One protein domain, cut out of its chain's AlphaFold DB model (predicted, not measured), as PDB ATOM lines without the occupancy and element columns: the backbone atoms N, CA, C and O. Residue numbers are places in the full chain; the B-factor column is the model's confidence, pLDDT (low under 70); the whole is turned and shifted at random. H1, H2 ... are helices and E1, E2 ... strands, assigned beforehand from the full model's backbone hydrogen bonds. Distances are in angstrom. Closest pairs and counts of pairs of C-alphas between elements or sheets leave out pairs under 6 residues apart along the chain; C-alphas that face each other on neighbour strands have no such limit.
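Overview. This is residues 29 to 50 and 64 to 203 of the 203 residues of the protein "Common pilus major fimbrillin subunit EcpA" of Yersinia intermedia (UniProt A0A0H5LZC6). What does the model look like at first sight? It is a long, narrow rod of strands: one strongly twisted sheet folded over along its length, with E1, E9, E4 and E5 in one wall and E3, E8 and E6 in the other, joined through E5 and E6 and only partly face to face. E7 lies beside E4, and the short helix H1 sits beside the strands toward the end where E1 begins. What is it made of? The printed part has 162 residues, with one named helix and nine named strands in the order E1, E2, E3, E4, E5, E6, E7, H1, E8, E9, and its class is mostly strand. The sheet of eight strands is branched at E9 and its neighbour pairs are antiparallel. The whole is loose, with a radius of gyration of the C-alphas of 19.0 A and spans of 62 by 27 by 21 A.

Arrangement. What lies beside the first strand? E1, residues 29 to 45, is an edge strand, antiparallel to E9, residues 185 to 202, at 166 degrees between their directions. N 29 and O 201, 2.9 A apart, and N 45 and O 185, 3.0 A apart, are within hydrogen-bond range. What lies on the other side of E9? E4, residues 90 to 97, and E5, residues 102 to 105, lie there, antiparallel to E9 at 159 and 167 degrees, with N 94 and O 196 at 2.8 A and N 104 and O 188 at 2.9 A. On the other side of E4 is the edge strand E7, residues 128 to 132, antiparallel at 154 degrees, with N 93 and O 131 at 2.9 A. How does the sheet go on from E5? E5 and E6, residues 111 to 118, form a hairpin at 146 degrees, with N 103 and O 112 at 2.8 A. On the other side of E6 is E8, residues 155 to 169, antiparallel at 141 degrees, with N 115 and O 165 at 2.8 A. On the other side of E8 is the edge strand E3, residues 73 to 83, antiparallel at 151 degrees, with N 76 and O 162 at 2.8 A. What else comes close? The closest C-alphas of E1 and E3, those of Trp 39 and Ala 76, are 7.3 A apart. E2, residues 64 to 66, pairs with no named strand; its closest C-alpha to E1 is that of Tyr 65, 6.0 A from that of Lys 45. H1, residues 146 to 149, is on the sheet at a height of 6.3 A, over none of its strands; it is too short for an O i to N i+4 pair, and its one O i to N i+3 pair is not within range.

Along the chain. Where do the long strands run? E1 begins at C-alpha 29, (3.137, -31.147, -32.012), and is 50.7 A long; E9 is 55.4 A long and ends at C-alpha 202, (4.846, -27.242, -36.643). E8 is 40.7 A long from C-alpha 155, (20.240, -22.106, -23.374). How long are the others? E3 measures 31.6 A, E4 24.2 A, E6 23.1 A and E7 10.9 A from first to last C-alpha.

Size, cuts and confidence. How large is it, and is it cut? The two C-alphas farthest apart, those of Lys 50 and Val 203, are 67.6 A apart. Residues 51 to 63 are not printed, and C-alphas 50 and 64 are 15.8 A apart across the cut. Which links are long, and where is confidence low? The links E7 to H1 and E8 to E9 are long. The mean pLDDT of the printed part is 84.0, and 19 residues are under 70, among them residues 43 to 50 and 64 to 69.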
ATOM      1  N   ALA A  29       2.686 -30.223 -33.042       84.44
ATOM      2  CA  ALA A  29       3.137 -31.147 -32.012       84.44
ATOM      3  C   ALA A  29       3.568 -30.366 -30.767       84.44
ATOM      4  O   ALA A  29       3.981 -29.208 -30.852       84.44
ATOM      5  N   ILE A  30       3.463 -31.013 -29.607       85.81
ATOM      6  CA  ILE A  30       3.961 -30.480 -28.339       85.81
ATOM      7  C   ILE A  30       5.194 -31.282 -27.939       85.81
ATOM      8  O   ILE A  30       5.105 -32.491 -27.724       85.81
ATOM      9  N   HIS A  31       6.332 -30.606 -27.832       84.12
ATOM     10  CA  HIS A  31       7.512 -31.129 -27.151       84.12
ATOM     11  C   HIS A  31       7.417 -30.714 -25.683       84.12
ATOM     12  O   HIS A  31       7.283 -29.526 -25.392       84.12
ATOM     13  N   GLN A  32       7.433 -31.685 -24.771       83.75
ATOM     14  CA  GLN A  32       7.215 -31.458 -23.345       83.75
ATOM     15  C   GLN A  32       8.389 -31.990 -22.528       83.75
ATOM     16  O   GLN A  32       8.745 -33.159 -22.651       83.75
ATOM     17  N   GLU A  33       8.895 -31.163 -21.619       76.69
ATOM     18  CA  GLU A  33       9.927 -31.526 -20.647       76.69
ATOM     19  C   GLU A  33       9.459 -31.235 -19.220       76.69
ATOM     20  O   GLU A  33       8.637 -30.343 -18.986       76.69
ATOM     21  N   THR A  34       9.977 -31.983 -18.241       68.38
ATOM     22  CA  THR A  34       9.634 -31.781 -16.823       68.38
ATOM     23  C   THR A  34      10.861 -31.787 -15.922       68.38
ATOM     24  O   THR A  34      11.805 -32.539 -16.145       68.38
ATOM     25  N   ALA A  35      10.832 -30.972 -14.868       60.50
ATOM     26  CA  ALA A  35      11.887 -30.902 -13.857       60.50
ATOM     27  C   ALA A  35      11.281 -30.733 -12.460       60.50
ATOM     28  O   ALA A  35      10.197 -30.175 -12.316       60.50
ATOM     29  N   THR A  36      11.963 -31.205 -11.413       72.31
ATOM     30  CA  THR A  36      11.496 -31.060 -10.023       72.31
ATOM     31  C   THR A  36      12.499 -30.264  -9.201       72.31
ATOM     32  O   THR A  36      13.656 -30.662  -9.088       72.31
ATOM     33  N   ALA A  37      12.042 -29.178  -8.581       57.12
ATOM     34  CA  ALA A  37      12.793 -28.453  -7.564       57.12
ATOM     35  C   ALA A  37      12.393 -28.948  -6.169       57.12
ATOM     36  O   ALA A  37      11.214 -29.198  -5.906       57.12
ATOM     37  N   THR A  38      13.382 -29.103  -5.287       71.00
ATOM     38  CA  THR A  38      13.187 -29.508  -3.889       71.00
ATOM     39  C   THR A  38      13.895 -28.513  -2.980       71.00
ATOM     40  O   THR A  38      15.095 -28.296  -3.136       71.00
ATOM     41  N   TRP A  39      13.164 -27.940  -2.025       72.00
ATOM     42  CA  TRP A  39      13.719 -27.110  -0.956       72.00
ATOM     43  C   TRP A  39      13.502 -27.797   0.382       72.00
ATOM     44  O   TRP A  39      12.388 -28.225   0.680       72.00
ATOM     45  N   THR A  40      14.540 -27.848   1.206       70.06
ATOM     46  CA  THR A  40      14.392 -28.212   2.614       70.06
ATOM     47  C   THR A  40      13.921 -26.977   3.374       70.06
ATOM     48  O   THR A  40      14.570 -25.934   3.316       70.06
ATOM     49  N   ALA A  41      12.779 -27.081   4.052       61.28
ATOM     50  CA  ALA A  41      12.198 -25.994   4.833       61.28
ATOM     51  C   ALA A  41      12.199 -26.325   6.325       61.28
ATOM     52  O   ALA A  41      11.977 -27.476   6.720       61.28
ATOM     53  N   ASN A  42      12.411 -25.300   7.148       70.25
ATOM     54  CA  ASN A  42      12.415 -25.406   8.599       70.25
ATOM     55  C   ASN A  42      11.418 -24.414   9.206       70.25
ATOM     56  O   ASN A  42      11.254 -23.294   8.730       70.25
ATOM     57  N   ALA A  43      10.739 -24.824  10.270       65.25
ATOM     58  CA  ALA A  43       9.889 -23.947  11.066       65.25
ATOM     59  C   ALA A  43      10.191 -24.172  12.544       65.25
ATOM     60  O   ALA A  43      10.397 -25.314  12.960       65.25
ATOM     61  N   SER A  44      10.199 -23.115  13.349       69.94
ATOM     62  CA  SER A  44      10.492 -23.214  14.776       69.94
ATOM     63  C   SER A  44       9.449 -22.461  15.603       69.94
ATOM     64  O   SER A  44       9.011 -21.361  15.266       69.94
ATOM     65  N   LYS A  45       9.002 -23.077  16.702       67.00
ATOM     66  CA  LYS A  45       8.180 -22.421  17.725       67.00
ATOM     67  C   LYS A  45       8.791 -22.714  19.083       67.00
ATOM     68  O   LYS A  45       8.588 -23.786  19.651       67.00
ATOM     69  N   THR A  46       9.576 -21.769  19.587       52.16
ATOM     70  CA  THR A  46      10.444 -21.997  20.751       52.16
ATOM     71  C   THR A  46       9.937 -21.359  22.041       52.16
ATOM     72  O   THR A  46      10.308 -21.837  23.109       52.16
ATOM     73  N   THR A  47       9.054 -20.346  22.013       52.78
ATOM     74  CA  THR A  47       8.525 -19.740  23.251       52.78
ATOM     75  C   THR A  47       7.134 -19.100  23.105       52.78
ATOM     76  O   THR A  47       6.786 -18.516  22.085       52.78
ATOM     77  N   THR A  48       6.341 -19.156  24.180       44.97
ATOM     78  CA  THR A  48       5.145 -18.323  24.430       44.97
ATOM     79  C   THR A  48       5.438 -17.210  25.455       44.97
ATOM     80  O   THR A  48       4.555 -16.784  26.199       44.97
ATOM     81  N   ALA A  49       6.687 -16.741  25.548       34.81
ATOM     82  CA  ALA A  49       7.114 -15.762  26.553       34.81
ATOM     83  C   ALA A  49       7.075 -14.314  26.021       34.81
ATOM     84  O   ALA A  49       7.303 -14.070  24.843       34.81
ATOM     85  N   LYS A  50       6.830 -13.337  26.912       32.25
ATOM     86  CA  LYS A  50       6.700 -11.889  26.611       32.25
ATOM     87  C   LYS A  50       7.964 -11.207  26.040       32.25
ATOM     88  O   LYS A  50       7.924 -10.010  25.777       32.25
ATOM     89  N   ILE A  64       9.591 -17.939  10.689       61.22
ATOM     90  CA  ILE A  64       9.569 -17.282  12.002       61.22
ATOM     91  C   ILE A  64       8.122 -17.233  12.507       61.22
ATOM     92  O   ILE A  64       7.233 -16.688  11.844       61.22
ATOM     93  N   TYR A  65       7.876 -17.829  13.674       58.22
ATOM     94  CA  TYR A  65       6.588 -17.771  14.362       58.22
ATOM     95  C   TYR A  65       6.434 -16.446  15.116       58.22
ATOM     96  O   TYR A  65       7.278 -16.094  15.940       58.22
ATOM     97  N   ASN A  66       5.307 -15.759  14.933       62.12
ATOM     98  CA  ASN A  66       4.865 -14.697  15.830       62.12
ATOM     99  C   ASN A  66       3.551 -15.100  16.541       62.12
ATOM    100  O   ASN A  66       2.764 -15.920  16.063       62.12
ATOM    101  N   SER A  67       3.311 -14.548  17.731       54.91
ATOM    102  CA  SER A  67       2.149 -14.909  18.556       54.91
ATOM    103  C   SER A  67       0.812 -14.341  18.062       54.91
ATOM    104  O   SER A  67      -0.227 -14.762  18.570       54.91
ATOM    105  N   THR A  68       0.835 -13.415  17.099       55.94
ATOM    106  CA  THR A  68      -0.350 -12.701  16.593       55.94
ATOM    107  C   THR A  68      -0.843 -13.254  15.250       55.94
ATOM    108  O   THR A  68      -2.040 -13.469  15.083       55.94
ATOM    109  N   ASP A  69       0.072 -13.547  14.328       61.53
ATOM    110  CA  ASP A  69      -0.170 -13.890  12.918       61.53
ATOM    111  C   ASP A  69       0.321 -15.304  12.535       61.53
ATOM    112  O   ASP A  69       0.012 -15.791  11.446       61.53
ATOM    113  N   GLY A  70       1.043 -16.003  13.420       73.12
ATOM    114  CA  GLY A  70       1.575 -17.343  13.165       73.12
ATOM    115  C   GLY A  70       2.891 -17.323  12.382       73.12
ATOM    116  O   GLY A  70       3.765 -16.504  12.648       73.12
ATOM    117  N   PHE A  71       3.072 -18.271  11.459       80.94
ATOM    118  CA  PHE A  71       4.277 -18.347  10.630       80.94
ATOM    119  C   PHE A  71       4.223 -17.343   9.473       80.94
ATOM    120  O   PHE A  71       3.218 -17.270   8.762       80.94
ATOM    121  N   GLY A  72       5.321 -16.611   9.266       80.88
ATOM    122  CA  GLY A  72       5.490 -15.709   8.122       80.88
ATOM    123  C   GLY A  72       5.563 -16.424   6.764       80.88
ATOM    124  O   GLY A  72       5.278 -17.613   6.630       80.88
ATOM    125  N   THR A  73       5.950 -15.687   5.726       86.50
ATOM    126  CA  THR A  73       6.251 -16.245   4.399       86.50
ATOM    127  C   THR A  73       7.748 -16.294   4.164       86.50
ATOM    128  O   THR A  73       8.474 -15.448   4.684       86.50
ATOM    129  N   VAL A  74       8.193 -17.226   3.326       84.81
ATOM    130  CA  VAL A  74       9.612 -17.372   3.000       84.81
ATOM    131  C   VAL A  74       9.808 -17.470   1.497       84.81
ATOM    132  O   VAL A  74       9.086 -18.201   0.825       84.81
ATOM    133  N   ASP A  75      10.788 -16.749   0.965       88.06
ATOM    134  CA  ASP A  75      11.152 -16.855  -0.444       88.06
ATOM    135  C   ASP A  75      11.927 -18.156  -0.709       88.06
ATOM    136  O   ASP A  75      12.863 -18.505   0.009       88.06
ATOM    137  N   ALA A  76      11.546 -18.858  -1.774       87.12
ATOM    138  CA  ALA A  76      12.180 -20.071  -2.275       87.12
ATOM    139  C   ALA A  76      12.743 -19.804  -3.682       87.12
ATOM    140  O   ALA A  76      12.039 -20.010  -4.678       87.12
ATOM    141  N   PRO A  77      13.985 -19.293  -3.784       87.56
ATOM    142  CA  PRO A  77      14.603 -18.996  -5.068       87.56
ATOM    143  C   PRO A  77      14.910 -20.278  -5.847       87.56
ATOM    144  O   PRO A  77      15.228 -21.321  -5.267       87.56
ATOM    145  N   PHE A  78      14.853 -20.185  -7.171       83.06
ATOM    146  CA  PHE A  78      15.280 -21.229  -8.094       83.06
ATOM    147  C   PHE A  78      15.950 -20.637  -9.330       83.06
ATOM    148  O   PHE A  78      15.712 -19.489  -9.710       83.06
ATOM    149  N   LYS A  79      16.750 -21.474  -9.991       83.81
ATOM    150  CA  LYS A  79      17.278 -21.217 -11.325       83.81
ATOM    151  C   LYS A  79      16.778 -22.295 -12.279       83.81
ATOM    152  O   LYS A  79      16.943 -23.480 -11.995       83.81
ATOM    153  N   LEU A  80      16.183 -21.883 -13.389       81.38
ATOM    154  CA  LEU A  80      15.816 -22.749 -14.505       81.38
ATOM    155  C   LEU A  80      16.778 -22.502 -15.658       81.38
ATOM    156  O   LEU A  80      17.065 -21.351 -15.967       81.38
ATOM    157  N   THR A  81      17.217 -23.567 -16.315       81.12
ATOM    158  CA  THR A  81      17.890 -23.485 -17.611       81.12
ATOM    159  C   THR A  81      16.935 -24.045 -18.651       81.12
ATOM    160  O   THR A  81      16.477 -25.181 -18.520       81.12
ATOM    161  N   VAL A  82      16.591 -23.234 -19.647       79.75
ATOM    162  CA  VAL A  82      15.653 -23.588 -20.715       79.75
ATOM    163  C   VAL A  82      16.388 -23.486 -22.043       79.75
ATOM    164  O   VAL A  82      16.883 -22.413 -22.389       79.75
ATOM    165  N   SER A  83      16.459 -24.593 -22.773       80.25
ATOM    166  CA  SER A  83      17.003 -24.634 -24.131       80.25
ATOM    167  C   SER A  83      15.927 -24.210 -25.128       80.25
ATOM    168  O   SER A  83      14.807 -24.719 -25.083       80.25
ATOM    169  N   GLY A  84      16.239 -23.274 -26.025       77.94
ATOM    170  CA  GLY A  84      15.342 -22.952 -27.133       77.94
ATOM    171  C   GLY A  84      15.129 -24.148 -28.073       77.94
ATOM    172  O   GLY A  84      16.027 -24.960 -28.263       77.94
ATOM    173  N   GLU A  85      13.961 -24.221 -28.707       82.12
ATOM    174  CA  GLU A  85      13.605 -25.207 -29.739       82.12
ATOM    175  C   GLU A  85      13.356 -24.458 -31.050       82.12
ATOM    176  O   GLU A  85      12.337 -23.788 -31.207       82.12
ATOM    177  N   GLY A  86      14.290 -24.537 -31.998       86.81
ATOM    178  CA  GLY A  86      14.351 -23.653 -33.170       86.81
ATOM    179  C   GLY A  86      13.094 -23.575 -34.037       86.81
ATOM    180  O   GLY A  86      12.866 -22.578 -34.720       86.81
ATOM    181  N   SER A  87      12.287 -24.634 -34.036       90.12
ATOM    182  CA  SER A  87      11.045 -24.715 -34.807       90.12
ATOM    183  C   SER A  87       9.812 -24.223 -34.040       90.12
ATOM    184  O   SER A  87       8.735 -24.112 -34.625       90.12
ATOM    185  N   ALA A  88       9.944 -23.920 -32.746       91.31
ATOM    186  CA  ALA A  88       8.819 -23.613 -31.885       91.31
ATOM    187  C   ALA A  88       8.125 -22.299 -32.264       91.31
ATOM    188  O   ALA A  88       8.744 -21.243 -32.417       91.31
ATOM    189  N   THR A  89       6.799 -22.351 -32.344       93.75
ATOM    190  CA  THR A  89       5.931 -21.195 -32.587       93.75
ATOM    191  C   THR A  89       5.324 -20.638 -31.305       93.75
ATOM    192  O   THR A  89       4.933 -19.476 -31.287       93.75
ATOM    193  N   ALA A  90       5.266 -21.426 -30.228       93.88
ATOM    194  CA  ALA A  90       4.797 -20.992 -28.912       93.88
ATOM    195  C   ALA A  90       5.512 -21.747 -27.785       93.88
ATOM    196  O   ALA A  90       5.980 -22.870 -27.987       93.88
ATOM    197  N   PHE A  91       5.553 -21.136 -26.599       94.44
ATOM    198  CA  PHE A  91       6.144 -21.720 -25.399       94.44
ATOM    199  C   PHE A  91       5.345 -21.364 -24.143       94.44
ATOM    200  O   PHE A  91       4.990 -20.201 -23.932       94.44
ATOM    201  N   THR A  92       5.117 -22.362 -23.287       95.56
ATOM    202  CA  THR A  92       4.505 -22.182 -21.962       95.56
ATOM    203  C   THR A  92       5.301 -22.920 -20.897       95.56
ATOM    204  O   THR A  92       5.760 -24.040 -21.139       95.56
ATOM    205  N   LEU A  93       5.375 -22.347 -19.700       93.94
ATOM    206  CA  LEU A  93       5.891 -23.002 -18.504       93.94
ATOM    207  C   LEU A  93       4.776 -23.080 -17.465       93.94
ATOM    208  O   LEU A  93       4.159 -22.069 -17.120       93.94
ATOM    209  N   ALA A  94       4.550 -24.272 -16.935       94.81
ATOM    210  CA  ALA A  94       3.623 -24.512 -15.844       94.81
ATOM    211  C   ALA A  94       4.341 -25.081 -14.621       94.81
ATOM    212  O   ALA A  94       5.402 -25.697 -14.737       94.81
ATOM    213  N   ALA A  95       3.742 -24.887 -13.451       93.38
ATOM    214  CA  ALA A  95       4.205 -25.452 -12.196       93.38
ATOM    215  C   ALA A  95       3.052 -26.075 -11.403       93.38
ATOM    216  O   ALA A  95       1.921 -25.581 -11.428       93.38
ATOM    217  N   LYS A  96       3.354 -27.140 -10.660       93.31
ATOM    218  CA  LYS A  96       2.448 -27.756  -9.682       93.31
ATOM    219  C   LYS A  96       3.204 -28.281  -8.472       93.31
ATOM    220  O   LYS A  96       4.368 -28.668  -8.566       93.31
ATOM    221  N   THR A  97       2.533 -28.343  -7.334       91.75
ATOM    222  CA  THR A  97       3.052 -29.018  -6.141       91.75
ATOM    223  C   THR A  97       2.797 -30.517  -6.221       91.75
ATOM    224  O   THR A  97       1.769 -30.952  -6.744       91.75
ATOM    225  N   ILE A  98       3.674 -31.313  -5.615       78.19
ATOM    226  CA  ILE A  98       3.337 -32.702  -5.283       78.19
ATOM    227  C   ILE A  98       2.345 -32.663  -4.110       78.19
ATOM    228  O   ILE A  98       2.452 -31.792  -3.254       78.19
ATOM    229  N   SER A  99       1.352 -33.558  -4.111       68.81
ATOM    230  CA  SER A  99       0.043 -33.432  -3.438       68.81
ATOM    231  C   SER A  99       0.012 -32.918  -1.991       68.81
ATOM    232  O   SER A  99      -1.030 -32.412  -1.590       68.81
ATOM    233  N   THR A 100       1.102 -32.993  -1.223       73.12
ATOM    234  CA  THR A 100       1.236 -32.297   0.066       73.12
ATOM    235  C   THR A 100       2.707 -32.035   0.404       73.12
ATOM    236  O   THR A 100       3.472 -32.986   0.576       73.12
ATOM    237  N   ASN A 101       3.097 -30.768   0.570       88.69
ATOM    238  CA  ASN A 101       4.408 -30.389   1.105       88.69
ATOM    239  C   ASN A 101       4.312 -30.311   2.632       88.69
ATOM    240  O   ASN A 101       3.849 -29.309   3.178       88.69
ATOM    241  N   ILE A 102       4.682 -31.390   3.320       92.56
ATOM    242  CA  ILE A 102       4.496 -31.521   4.769       92.56
ATOM    243  C   ILE A 102       5.834 -31.381   5.490       92.56
ATOM    244  O   ILE A 102       6.784 -32.097   5.181       92.56
ATOM    245  N   LEU A 103       5.868 -30.514   6.501       92.56
ATOM    246  CA  LEU A 103       6.926 -30.473   7.504       92.56
ATOM    247  C   LEU A 103       6.470 -31.251   8.739       92.56
ATOM    248  O   LEU A 103       5.366 -31.038   9.247       92.56
ATOM    249  N   THR A 104       7.319 -32.141   9.233       92.75
ATOM    250  CA  THR A 104       7.052 -32.994  10.397       92.75
ATOM    251  C   THR A 104       7.807 -32.494  11.615       92.75
ATOM    252  O   THR A 104       8.968 -32.102  11.493       92.75
ATOM    253  N   ALA A 105       7.162 -32.516  12.781       90.88
ATOM    254  CA  ALA A 105       7.789 -32.108  14.030       90.88
ATOM    255  C   ALA A 105       8.971 -33.018  14.406       90.88
ATOM    256  O   ALA A 105       8.905 -34.235  14.251       90.88
ATOM    257  N   ALA A 106      10.025 -32.435  14.977       86.38
ATOM    258  CA  ALA A 106      11.159 -33.164  15.542       86.38
ATOM    259  C   ALA A 106      10.775 -33.942  16.814       86.38
ATOM    260  O   ALA A 106      11.379 -34.964  17.136       86.38
ATOM    261  N   VAL A 107       9.765 -33.454  17.537       82.81
ATOM    262  CA  VAL A 107       9.176 -34.086  18.723       82.81
ATOM    263  C   VAL A 107       7.658 -34.016  18.604       82.81
ATOM    264  O   VAL A 107       7.121 -32.931  18.388       82.81
ATOM    265  N   GLY A 108       6.985 -35.156  18.783       88.38
ATOM    266  CA  GLY A 108       5.532 -35.279  18.648       88.38
ATOM    267  C   GLY A 108       5.102 -35.787  17.268       88.38
ATOM    268  O   GLY A 108       5.884 -36.412  16.555       88.38
ATOM    269  N   ALA A 109       3.841 -35.545  16.916       92.38
ATOM    270  CA  ALA A 109       3.232 -35.930  15.637       92.38
ATOM    271  C   ALA A 109       2.621 -34.733  14.880       92.38
ATOM    272  O   ALA A 109       2.012 -34.910  13.826       92.38
ATOM    273  N   SER A 110       2.788 -33.516  15.406       92.69
ATOM    274  CA  SER A 110       2.384 -32.272  14.754       92.69
ATOM    275  C   SER A 110       3.014 -32.106  13.365       92.69
ATOM    276  O   SER A 110       4.191 -32.406  13.146       92.69
ATOM    277  N   THR A 111       2.237 -31.565  12.426       94.00
ATOM    278  CA  THR A 111       2.676 -31.285  11.053       94.00
ATOM    279  C   THR A 111       2.278 -29.892  10.577       94.00
ATOM    280  O   THR A 111       1.264 -29.336  11.007       94.00
ATOM    281  N   LEU A 112       3.058 -29.347   9.642       92.12
ATOM    282  CA  LEU A 112       2.746 -28.120   8.910       92.12
ATOM    283  C   LEU A 112       2.608 -28.444   7.428       92.12
ATOM    284  O   LEU A 112       3.498 -29.052   6.844       92.12
ATOM    285  N   ASN A 113       1.514 -28.016   6.807       92.69
ATOM    286  CA  ASN A 113       1.366 -28.061   5.358       92.69
ATOM    287  C   ASN A 113       1.817 -26.725   4.766       92.69
ATOM    288  O   ASN A 113       1.351 -25.663   5.195       92.69
ATOM    289  N   VAL A 114       2.697 -26.788   3.775       92.50
ATOM    290  CA  VAL A 114       3.303 -25.631   3.123       92.50
ATOM    291  C   VAL A 114       2.706 -25.445   1.730       92.50
ATOM    292  O   VAL A 114       2.858 -26.273   0.834       92.50
ATOM    293  N   GLY A 115       2.028 -24.319   1.544       93.06
ATOM    294  CA  GLY A 115       1.621 -23.827   0.238       93.06
ATOM    295  C   GLY A 115       2.791 -23.174  -0.490       93.06
ATOM    296  O   GLY A 115       3.677 -22.585   0.136       93.06
ATOM    297  N   VAL A 116       2.766 -23.267  -1.817       94.31
ATOM    298  CA  VAL A 116       3.736 -22.631  -2.711       94.31
ATOM    299  C   VAL A 116       2.990 -21.626  -3.572       94.31
ATOM    300  O   VAL A 116       2.007 -21.982  -4.215       94.31
ATOM    301  N   MET A 117       3.448 -20.380  -3.593       93.69
ATOM    302  CA  MET A 117       2.838 -19.307  -4.371       93.69
ATOM    303  C   MET A 117       3.773 -18.851  -5.490       93.69
ATOM    304  O   MET A 117       4.966 -18.649  -5.263       93.69
ATOM    305  N   SER A 118       3.215 -18.658  -6.682       91.50
ATOM    306  CA  SER A 118       3.841 -17.937  -7.793       91.50
ATOM    307  C   SER A 118       3.175 -16.567  -7.892       91.50
ATOM    308  O   SER A 118       1.991 -16.467  -8.224       91.50
ATOM    309  N   GLY A 119       3.895 -15.516  -7.489       89.12
ATOM    310  CA  GLY A 119       3.292 -14.208  -7.235       89.12
ATOM    311  C   GLY A 119       2.160 -14.318  -6.207       89.12
ATOM    312  O   GLY A 119       2.372 -14.739  -5.072       89.12
ATOM    313  N   THR A 120       0.938 -13.973  -6.611       89.62
ATOM    314  CA  THR A 120      -0.265 -14.064  -5.762       89.62
ATOM    315  C   THR A 120      -1.034 -15.379  -5.909       89.62
ATOM    316  O   THR A 120      -2.036 -15.579  -5.222       89.62
ATOM    317  N   THR A 121      -0.615 -16.265  -6.813       92.25
ATOM    318  CA  THR A 121      -1.352 -17.486  -7.157       92.25
ATOM    319  C   THR A 121      -0.820 -18.674  -6.368       92.25
ATOM    320  O   THR A 121       0.362 -19.000  -6.451       92.25
ATOM    321  N   MET A 122      -1.696 -19.351  -5.622       93.69
ATOM    322  CA  MET A 122      -1.363 -20.595  -4.923       93.69
ATOM    323  C   MET A 122      -1.292 -21.756  -5.921       93.69
ATOM    324  O   MET A 122      -2.263 -22.021  -6.630       93.69
ATOM    325  N   LEU A 123      -0.168 -22.467  -5.942       94.12
ATOM    326  CA  LEU A 123      -0.010 -23.695  -6.711       94.12
ATOM    327  C   LEU A 123      -0.728 -24.856  -6.013       94.12
ATOM    328  O   LEU A 123      -0.768 -24.940  -4.784       94.12
ATOM    329  N   GLY A 124      -1.277 -25.770  -6.810       92.56
ATOM    330  CA  GLY A 124      -1.932 -26.986  -6.334       92.56
ATOM    331  C   GLY A 124      -1.375 -28.239  -7.002       92.56
ATOM    332  O   GLY A 124      -0.300 -28.224  -7.595       92.56
ATOM    333  N   ALA A 125      -2.130 -29.338  -6.929       91.38
ATOM    334  CA  ALA A 125      -1.774 -30.600  -7.587       91.38
ATOM    335  C   ALA A 125      -1.979 -30.576  -9.117       91.38
ATOM    336  O   ALA A 125      -1.551 -31.495  -9.815       91.38
ATOM    337  N   THR A 126      -2.646 -29.545  -9.638       92.88
ATOM    338  CA  THR A 126      -2.868 -29.317 -11.068       92.88
ATOM    339  C   THR A 126      -1.881 -28.291 -11.603       92.88
ATOM    340  O   THR A 126      -1.533 -27.339 -10.902       92.88
ATOM    341  N   ASP A 127      -1.468 -28.467 -12.857       92.56
ATOM    342  CA  ASP A 127      -0.568 -27.531 -13.525       92.56
ATOM    343  C   ASP A 127      -1.178 -26.128 -13.577       92.56
ATOM    344  O   ASP A 127      -2.325 -25.933 -13.978       92.56
ATOM    345  N   THR A 128      -0.394 -25.153 -13.130       95.12
ATOM    346  CA  THR A 128      -0.708 -23.727 -13.199       95.12
ATOM    347  C   THR A 128       0.301 -23.075 -14.125       95.12
ATOM    348  O   THR A 128       1.503 -23.178 -13.882       95.12
ATOM    349  N   THR A 129      -0.161 -22.411 -15.182       95.69
ATOM    350  CA  THR A 129       0.721 -21.658 -16.082       95.69
ATOM    351  C   THR A 129       1.365 -20.503 -15.322       95.69
ATOM    352  O   THR A 129       0.665 -19.649 -14.784       95.69
ATOM    353  N   ILE A 130       2.697 -20.490 -15.278       94.44
ATOM    354  CA  ILE A 130       3.505 -19.432 -14.649       94.44
ATOM    355  C   ILE A 130       4.204 -18.546 -15.688       94.44
ATOM    356  O   ILE A 130       4.622 -17.437 -15.367       94.44
ATOM    357  N   PHE A 131       4.294 -19.012 -16.936       94.88
ATOM    358  CA  PHE A 131       4.753 -18.235 -18.081       94.88
ATOM    359  C   PHE A 131       4.048 -18.691 -19.360       94.88
ATOM    360  O   PHE A 131       3.896 -19.891 -19.598       94.88
ATOM    361  N   ASP A 132       3.689 -17.732 -20.207       95.88
ATOM    362  CA  ASP A 132       3.189 -17.967 -21.560       95.88
ATOM    363  C   ASP A 132       3.718 -16.868 -22.489       95.88
ATOM    364  O   ASP A 132       3.393 -15.688 -22.317       95.88
ATOM    365  N   ALA A 133       4.516 -17.261 -23.487       94.00
ATOM    366  CA  ALA A 133       5.108 -16.344 -24.461       94.00
ATOM    367  C   ALA A 133       4.051 -15.550 -25.253       94.00
ATOM    368  O   ALA A 133       4.341 -14.451 -25.728       94.00
ATOM    369  N   ALA A 134       2.822 -16.063 -25.376       93.19
ATOM    370  CA  ALA A 134       1.720 -15.390 -26.059       93.19
ATOM    371  C   ALA A 134       1.080 -14.258 -25.234       93.19
ATOM    372  O   ALA A 134       0.278 -13.491 -25.774       93.19
ATOM    373  N   THR A 135       1.438 -14.109 -23.951       90.75
ATOM    374  CA  THR A 135       0.871 -13.085 -23.048       90.75
ATOM    375  C   THR A 135       1.935 -12.170 -22.414       90.75
ATOM    376  O   THR A 135       2.075 -12.123 -21.187       90.75
ATOM    377  N   PRO A 136       2.695 -11.389 -23.213       83.50
ATOM    378  CA  PRO A 136       3.755 -10.530 -22.689       83.50
ATOM    379  C   PRO A 136       3.271  -9.607 -21.563       83.50
ATOM    380  O   PRO A 136       2.246  -8.937 -21.690       83.50
ATOM    381  N   GLY A 137       4.020  -9.569 -20.459       82.00
ATOM    382  CA  GLY A 137       3.727  -8.722 -19.297       82.00
ATOM    383  C   GLY A 137       2.666  -9.263 -18.329       82.00
ATOM    384  O   GLY A 137       2.375  -8.592 -17.343       82.00
ATOM    385  N   SER A 138       2.105 -10.455 -18.578       87.00
ATOM    386  CA  SER A 138       1.155 -11.120 -17.661       87.00
ATOM    387  C   SER A 138       1.819 -12.114 -16.698       87.00
ATOM    388  O   SER A 138       1.152 -12.670 -15.829       87.00
ATOM    389  N   TYR A 139       3.122 -12.339 -16.849       90.56
ATOM    390  CA  TYR A 139       3.949 -13.224 -16.030       90.56
ATOM    391  C   TYR A 139       5.031 -12.420 -15.294       90.56
ATOM    392  O   TYR A 139       5.249 -11.241 -15.587       90.56
ATOM    393  N   ASP A 140       5.717 -13.056 -14.343       90.69
ATOM    394  CA  ASP A 140       6.812 -12.420 -13.605       90.69
ATOM    395  C   ASP A 140       7.916 -11.928 -14.573       90.69
ATOM    396  O   ASP A 140       8.395 -12.723 -15.391       90.69
ATOM    397  N   PRO A 141       8.335 -10.645 -14.515       92.44
ATOM    398  CA  PRO A 141       9.389 -10.098 -15.368       92.44
ATOM    399  C   PRO A 141      10.696 -10.899 -15.385       92.44
ATOM    400  O   PRO A 141      11.432 -10.809 -16.372       92.44
ATOM    401  N   ASP A 142      10.972 -11.697 -14.354       91.19
ATOM    402  CA  ASP A 142      12.107 -12.620 -14.308       91.19
ATOM    403  C   ASP A 142      12.127 -13.594 -15.504       91.19
ATOM    404  O   ASP A 142      13.197 -13.961 -15.991       91.19
ATOM    405  N   PHE A 143      10.960 -13.969 -16.043       92.00
ATOM    406  CA  PHE A 143      10.840 -14.872 -17.195       92.00
ATOM    407  C   PHE A 143      10.951 -14.176 -18.560       92.00
ATOM    408  O   PHE A 143      10.937 -14.851 -19.592       92.00
ATOM    409  N   ASN A 144      11.102 -12.846 -18.609       92.56
ATOM    410  CA  ASN A 144      11.245 -12.099 -19.865       92.56
ATOM    411  C   ASN A 144      12.287 -12.672 -20.845       92.56
ATOM    412  O   ASN A 144      11.989 -12.667 -22.044       92.56
ATOM    413  N   PRO A 145      13.454 -13.197 -20.412       89.69
ATOM    414  CA  PRO A 145      14.419 -13.799 -21.331       89.69
ATOM    415  C   PRO A 145      13.833 -14.916 -22.203       89.69
ATOM    416  O   PRO A 145      14.242 -15.048 -23.353       89.69
ATOM    417  N   LEU A 146      12.844 -15.667 -21.701       89.44
ATOM    418  CA  LEU A 146      12.223 -16.779 -22.427       89.44
ATOM    419  C   LEU A 146      11.269 -16.324 -23.528       89.44
ATOM    420  O   LEU A 146      11.002 -17.100 -24.435       89.44
ATOM    421  N   SER A 147      10.763 -15.086 -23.479       90.56
ATOM    422  CA  SER A 147       9.753 -14.582 -24.428       90.56
ATOM    423  C   SER A 147      10.223 -14.537 -25.878       90.56
ATOM    424  O   SER A 147       9.401 -14.605 -26.789       90.56
ATOM    425  N   THR A 148      11.533 -14.458 -26.096       87.12
ATOM    426  CA  THR A 148      12.138 -14.408 -27.432       87.12
ATOM    427  C   THR A 148      13.165 -15.504 -27.672       87.12
ATOM    428  O   THR A 148      13.480 -15.772 -28.824       87.12
ATOM    429  N   SER A 149      13.687 -16.145 -26.623       88.56
ATOM    430  CA  SER A 149      14.715 -17.182 -26.763       88.56
ATOM    431  C   SER A 149      14.158 -18.592 -26.905       88.56
ATOM    432  O   SER A 149      14.905 -19.514 -27.207       88.56
ATOM    433  N   TYR A 150      12.863 -18.809 -26.648       87.62
ATOM    434  CA  TYR A 150      12.292 -20.158 -26.650       87.62
ATOM    435  C   TYR A 150      12.437 -20.881 -28.000       87.62
ATOM    436  O   TYR A 150      12.225 -22.090 -28.048       87.62
ATOM    437  N   ASN A 151      12.802 -20.167 -29.072       91.50
ATOM    438  CA  ASN A 151      12.967 -20.681 -30.426       91.50
ATOM    439  C   ASN A 151      14.344 -20.413 -31.064       91.50
ATOM    440  O   ASN A 151      14.461 -20.429 -32.287       91.50
ATOM    441  N   ASP A 152      15.397 -20.161 -30.277       88.12
ATOM    442  CA  ASP A 152      16.722 -19.807 -30.819       88.12
ATOM    443  C   ASP A 152      17.781 -20.932 -30.751       88.12
ATOM    444  O   ASP A 152      18.901 -20.742 -31.224       88.12
ATOM    445  N   ASN A 153      17.426 -22.122 -30.244       83.25
ATOM    446  CA  ASN A 153      18.345 -23.243 -29.955       83.25
ATOM    447  C   ASN A 153      19.486 -22.899 -28.981       83.25
ATOM    448  O   ASN A 153      20.544 -23.534 -29.018       83.25
ATOM    449  N   VAL A 154      19.308 -21.892 -28.126       78.75
ATOM    450  CA  VAL A 154      20.298 -21.503 -27.122       78.75
ATOM    451  C   VAL A 154      19.726 -21.665 -25.721       78.75
ATOM    452  O   VAL A 154      18.550 -21.409 -25.467       78.75
ATOM    453  N   ASP A 155      20.587 -22.057 -24.788       75.50
ATOM    454  CA  ASP A 155      20.240 -22.106 -23.374       75.50
ATOM    455  C   ASP A 155      20.062 -20.696 -22.798       75.50
ATOM    456  O   ASP A 155      20.836 -19.761 -23.070       75.50
ATOM    457  N   ARG A 156      19.044 -20.554 -21.951       81.25
ATOM    458  CA  ARG A 156      18.831 -19.382 -21.104       81.25
ATOM    459  C   ARG A 156      18.616 -19.795 -19.666       81.25
ATOM    460  O   ARG A 156      17.734 -20.592 -19.361       81.25
ATOM    461  N   ASP A 157      19.389 -19.160 -18.797       81.06
ATOM    462  CA  ASP A 157      19.157 -19.204 -17.366       81.06
ATOM    463  C   ASP A 157      18.120 -18.146 -16.980       81.06
ATOM    464  O   ASP A 157      18.242 -16.967 -17.325       81.06
ATOM    465  N   VAL A 158      17.123 -18.574 -16.217       81.88
ATOM    466  CA  VAL A 158      16.122 -17.732 -15.573       81.88
ATOM    467  C   VAL A 158      16.230 -17.935 -14.076       81.88
ATOM    468  O   VAL A 158      16.183 -19.064 -13.593       81.88
ATOM    469  N   ASN A 159      16.362 -16.839 -13.341       85.06
ATOM    470  CA  ASN A 159      16.352 -16.855 -11.887       85.06
ATOM    471  C   ASN A 159      15.048 -16.221 -11.436       85.06
ATOM    472  O   ASN A 159      14.749 -15.112 -11.860       85.06
ATOM    473  N   SER A 160      14.296 -16.920 -10.599       89.56
ATOM    474  CA  SER A 160      13.084 -16.382  -9.990       89.56
ATOM    475  C   SER A 160      12.862 -17.046  -8.634       89.56
ATOM    476  O   SER A 160      13.767 -17.681  -8.079       89.56
ATOM    477  N   LYS A 161      11.679 -16.875  -8.054       89.25
ATOM    478  CA  LYS A 161      11.345 -17.409  -6.738       89.25
ATOM    479  C   LYS A 161       9.870 -17.748  -6.612       89.25
ATOM    480  O   LYS A 161       9.007 -17.107  -7.204       89.25
ATOM    481  N   PHE A 162       9.588 -18.731  -5.770       92.38
ATOM    482  CA  PHE A 162       8.264 -18.896  -5.185       92.38
ATOM    483  C   PHE A 162       8.222 -18.287  -3.790       92.38
ATOM    484  O   PHE A 162       9.257 -18.080  -3.159       92.38
ATOM    485  N   THR A 163       7.018 -18.067  -3.278       93.81
ATOM    486  CA  THR A 163       6.804 -17.723  -1.874       93.81
ATOM    487  C   THR A 163       6.148 -18.899  -1.163       93.81
ATOM    488  O   THR A 163       5.065 -19.350  -1.536       93.81
ATOM    489  N   LEU A 164       6.804 -19.407  -0.127       92.94
ATOM    490  CA  LEU A 164       6.320 -20.480   0.729       92.94
ATOM    491  C   LEU A 164       5.504 -19.908   1.885       92.94
ATOM    492  O   LEU A 164       5.863 -18.885   2.474       92.94
ATOM    493  N   LYS A 165       4.414 -20.588   2.238       90.94
ATOM    494  CA  LYS A 165       3.533 -20.192   3.341       90.94
ATOM    495  C   LYS A 165       2.972 -21.414   4.050       90.94
ATOM    496  O   LYS A 165       2.490 -22.329   3.391       90.94
ATOM    497  N   VAL A 166       2.933 -21.410   5.381       90.88
ATOM    498  CA  VAL A 166       2.155 -22.418   6.117       90.88
ATOM    499  C   VAL A 166       0.663 -22.167   5.883       90.88
ATOM    500  O   VAL A 166       0.138 -21.108   6.225       90.88
ATOM    501  N   ILE A 167      -0.018 -23.135   5.273       90.81
ATOM    502  CA  ILE A 167      -1.448 -23.048   4.926       90.81
ATOM    503  C   ILE A 167      -2.334 -23.852   5.871       90.81
ATOM    504  O   ILE A 167      -3.530 -23.588   5.964       90.81
ATOM    505  N   ASN A 168      -1.762 -24.836   6.564       90.56
ATOM    506  CA  ASN A 168      -2.474 -25.642   7.542       90.56
ATOM    507  C   ASN A 168      -1.503 -26.193   8.591       90.56
ATOM    508  O   ASN A 168      -0.354 -26.498   8.274       90.56
ATOM    509  N   SER A 169      -1.984 -26.364   9.816       90.75
ATOM    510  CA  SER A 169      -1.204 -26.857  10.949       90.75
ATOM    511  C   SER A 169      -1.988 -27.877  11.757       90.75
ATOM    512  O   SER A 169      -3.166 -27.661  12.048       90.75
ATOM    513  N   THR A 170      -1.324 -28.955  12.173       93.62
ATOM    514  CA  THR A 170      -1.905 -29.983  13.042       93.62
ATOM    515  C   THR A 170      -1.182 -30.068  14.382       93.62
ATOM    516  O   THR A 170       0.012 -29.789  14.476       93.62
ATOM    517  N   ASN A 171      -1.897 -30.444  15.441       90.75
ATOM    518  CA  ASN A 171      -1.298 -30.815  16.727       90.75
ATOM    519  C   ASN A 171      -0.897 -32.307  16.743       90.75
ATOM    520  O   ASN A 171      -1.085 -33.023  15.762       90.75
ATOM    521  N   ASP A 172      -0.405 -32.803  17.879       89.12
ATOM    522  CA  ASP A 172       0.028 -34.202  18.018       89.12
ATOM    523  C   ASP A 172      -1.103 -35.238  17.906       89.12
ATOM    524  O   ASP A 172      -0.833 -36.421  17.721       89.12
ATOM    525  N   SER A 173      -2.374 -34.824  17.985       90.31
ATOM    526  CA  SER A 173      -3.509 -35.712  17.702       90.31
ATOM    527  C   SER A 173      -3.902 -35.729  16.219       90.31
ATOM    528  O   SER A 173      -4.901 -36.352  15.870       90.31
ATOM    529  N   GLY A 174      -3.182 -35.002  15.357       88.62
ATOM    530  CA  GLY A 174      -3.503 -34.828  13.938       88.62
ATOM    531  C   GLY A 174      -4.686 -33.890  13.669       88.62
ATOM    532  O   GLY A 174      -5.143 -33.793  12.531       88.62
ATOM    533  N   ALA A 175      -5.200 -33.195  14.688       91.62
ATOM    534  CA  ALA A 175      -6.304 -32.257  14.522       91.62
ATOM    535  C   ALA A 175      -5.785 -30.923  13.982       91.62
ATOM    536  O   ALA A 175      -4.758 -30.427  14.448       91.62
ATOM    537  N   ASN A 176      -6.522 -30.317  13.046       92.44
ATOM    538  CA  ASN A 176      -6.221 -28.963  12.590       92.44
ATOM    539  C   ASN A 176      -6.390 -27.980  13.746       92.44
ATOM    540  O   ASN A 176      -7.446 -27.922  14.381       92.44
ATOM    541  N   VAL A 177      -5.349 -27.199  14.007       87.56
ATOM    542  CA  VAL A 177      -5.330 -26.207  15.079       87.56
ATOM    543  C   VAL A 177      -4.754 -24.897  14.575       87.56
ATOM    544  O   VAL A 177      -3.946 -24.872  13.648       87.56
ATOM    545  N   ALA A 178      -5.144 -23.798  15.216       82.06
ATOM    546  CA  ALA A 178      -4.502 -22.515  14.981       82.06
ATOM    547  C   ALA A 178      -3.020 -22.556  15.418       82.06
ATOM    548  O   ALA A 178      -2.689 -23.283  16.363       82.06
ATOM    549  N   PRO A 179      -2.133 -21.738  14.817       71.88
ATOM    550  CA  PRO A 179      -0.697 -21.762  15.111       71.88
ATOM    551  C   PRO A 179      -0.353 -21.630  16.608       71.88
ATOM    552  O   PRO A 179       0.568 -22.270  17.124       71.88
ATOM    553  N   PHE A 180      -1.133 -20.861  17.369       72.50
ATOM    554  CA  PHE A 180      -0.900 -20.695  18.808       72.50
ATOM    555  C   PHE A 180      -1.129 -21.970  19.629       72.50
ATOM    556  O   PHE A 180      -0.478 -22.136  20.660       72.50
ATOM    557  N   ALA A 181      -1.963 -22.894  19.154       79.75
ATOM    558  CA  ALA A 181      -2.282 -24.155  19.822       79.75
ATOM    559  C   ALA A 181      -1.355 -25.323  19.418       79.75
ATOM    560  O   ALA A 181      -1.538 -26.444  19.888       79.75
ATOM    561  N   MET A 182      -0.358 -25.072  18.564       83.00
ATOM    562  CA  MET A 182       0.671 -26.057  18.215       83.00
ATOM    563  C   MET A 182       1.683 -26.262  19.352       83.00
ATOM    564  O   MET A 182       1.950 -25.302  20.090       83.00
ATOM    565  N   PRO A 183       2.291 -27.457  19.467       81.00
ATOM    566  CA  PRO A 183       3.363 -27.705  20.428       81.00
ATOM    567  C   PRO A 183       4.587 -26.819  20.157       81.00
ATOM    568  O   PRO A 183       4.792 -26.339  19.043       81.00
ATOM    569  N   ASN A 184       5.414 -26.616  21.182       81.88
ATOM    570  CA  ASN A 184       6.728 -26.003  20.999       81.88
ATOM    571  C   ASN A 184       7.689 -27.076  20.487       81.88
ATOM    572  O   ASN A 184       7.985 -28.035  21.199       81.88
ATOM    573  N   THR A 185       8.132 -26.935  19.246       82.94
ATOM    574  CA  THR A 185       9.007 -27.887  18.561       82.94
ATOM    575  C   THR A 185       9.600 -27.211  17.322       82.94
ATOM    576  O   THR A 185       9.345 -26.030  17.052       82.94
ATOM    577  N   THR A 186      10.410 -27.951  16.580       84.19
ATOM    578  CA  THR A 186      10.830 -27.585  15.228       84.19
ATOM    579  C   THR A 186      10.176 -28.533  14.235       84.19
ATOM    580  O   THR A 186       9.965 -29.701  14.550       84.19
ATOM    581  N   TRP A 187       9.848 -28.050  13.042       89.88
ATOM    582  CA  TRP A 187       9.371 -28.868  11.933       89.88
ATOM    583  C   TRP A 187      10.363 -28.791  10.785       89.88
ATOM    584  O   TRP A 187      10.935 -27.730  10.522       89.88
ATOM    585  N   SER A 188      10.545 -29.904  10.088       87.44
ATOM    586  CA  SER A 188      11.361 -29.966   8.880       87.44
ATOM    587  C   SER A 188      10.735 -30.883   7.840       87.44
ATOM    588  O   SER A 188       9.955 -31.781   8.160       87.44
ATOM    589  N   GLY A 189      11.056 -30.633   6.578       87.56
ATOM    590  CA  GLY A 189      10.577 -31.431   5.461       87.56
ATOM    591  C   GLY A 189      10.942 -30.806   4.126       87.56
ATOM    592  O   GLY A 189      11.497 -29.706   4.064       87.56
ATOM    593  N   ASP A 190      10.608 -31.524   3.062       86.19
ATOM    594  CA  ASP A 190      10.834 -31.070   1.700       86.19
ATOM    595  C   ASP A 190       9.574 -30.426   1.125       86.19
ATOM    596  O   ASP A 190       8.474 -30.982   1.190       86.19
ATOM    597  N   VAL A 191       9.766 -29.293   0.465       87.31
ATOM    598  CA  VAL A 191       8.779 -28.669  -0.410       87.31
ATOM    599  C   VAL A 191       9.189 -28.958  -1.848       87.31
ATOM    600  O   VAL A 191      10.329 -28.696  -2.228       87.31
ATOM    601  N   LYS A 192       8.279 -29.521  -2.646       86.00
ATOM    602  CA  LYS A 192       8.557 -29.988  -4.009       86.00
ATOM    603  C   LYS A 192       7.612 -29.358  -5.017       86.00
ATOM    604  O   LYS A 192       6.388 -29.400  -4.859       86.00
ATOM    605  N   VAL A 193       8.194 -28.826  -6.084       87.38
ATOM    606  CA  VAL A 193       7.467 -28.253  -7.218       87.38
ATOM    607  C   VAL A 193       7.956 -28.908  -8.495       87.38
ATOM    608  O   VAL A 193       9.161 -28.990  -8.737       87.38
ATOM    609  N   VAL A 194       7.013 -29.367  -9.308       89.06
ATOM    610  CA  VAL A 194       7.264 -29.881 -10.650       89.06
ATOM    611  C   VAL A 194       7.005 -28.759 -11.640       89.06
ATOM    612  O   VAL A 194       5.929 -28.165 -11.627       89.06
ATOM    613  N   PHE A 195       7.981 -28.501 -12.498       89.50
ATOM    614  CA  PHE A 195       7.875 -27.629 -13.656       89.50
ATOM    615  C   PHE A 195       7.597 -28.466 -14.900       89.50
ATOM    616  O   PHE A 195       8.174 -29.544 -15.058       89.50
ATOM    617  N   THR A 196       6.748 -27.953 -15.783       90.81
ATOM    618  CA  THR A 196       6.436 -28.545 -17.088       90.81
ATOM    619  C   THR A 196       6.608 -27.478 -18.158       90.81
ATOM    620  O   THR A 196       5.912 -26.463 -18.132       90.81
ATOM    621  N   ALA A 197       7.547 -27.691 -19.072       89.38
ATOM    622  CA  ALA A 197       7.850 -26.796 -20.179       89.38
ATOM    623  C   ALA A 197       7.293 -27.393 -21.475       89.38
ATOM    624  O   ALA A 197       7.524 -28.569 -21.744       89.38
ATOM    625  N   ASN A 198       6.564 -26.596 -22.257       90.88
ATOM    626  CA  ASN A 198       5.941 -27.036 -23.503       90.88
ATOM    627  C   ASN A 198       6.345 -26.120 -24.655       90.88
ATOM    628  O   ASN A 198       6.053 -24.924 -24.609       90.88
ATOM    629  N   TRP A 199       6.916 -26.693 -25.710       92.38
ATOM    630  CA  TRP A 199       7.143 -26.031 -26.992       92.38
ATOM    631  C   TRP A 199       6.137 -26.547 -28.009       92.38
ATOM    632  O   TRP A 199       5.988 -27.752 -28.202       92.38
ATOM    633  N   THR A 200       5.445 -25.627 -28.669       93.31
ATOM    634  CA  THR A 200       4.566 -25.953 -29.795       93.31
ATOM    635  C   THR A 200       5.371 -25.869 -31.078       93.31
ATOM    636  O   THR A 200       5.837 -24.781 -31.409       93.31
ATOM    637  N   VAL A 201       5.518 -26.977 -31.800       90.94
ATOM    638  CA  VAL A 201       6.278 -27.051 -33.055       90.94
ATOM    639  C   VAL A 201       5.354 -27.404 -34.233       90.94
ATOM    640  O   VAL A 201       4.422 -28.196 -34.059       90.94
ATOM    641  N   PRO A 202       5.560 -26.834 -35.434       85.62
ATOM    642  CA  PRO A 202       4.846 -27.242 -36.643       85.62
ATOM    643  C   PRO A 202       5.181 -28.688 -37.029       85.62
ATOM    644  O   PRO A 202       6.335 -29.097 -36.887       85.62
ATOM    645  N   VAL A 203       4.208 -29.432 -37.566       72.81
ATOM    646  CA  VAL A 203       4.448 -30.735 -38.220       72.81
ATOM    647  C   VAL A 203       4.191 -30.714 -39.720       72.81
ATOM    648  O   VAL A 203       3.379 -29.878 -40.185       72.81
TER     649      VAL A 203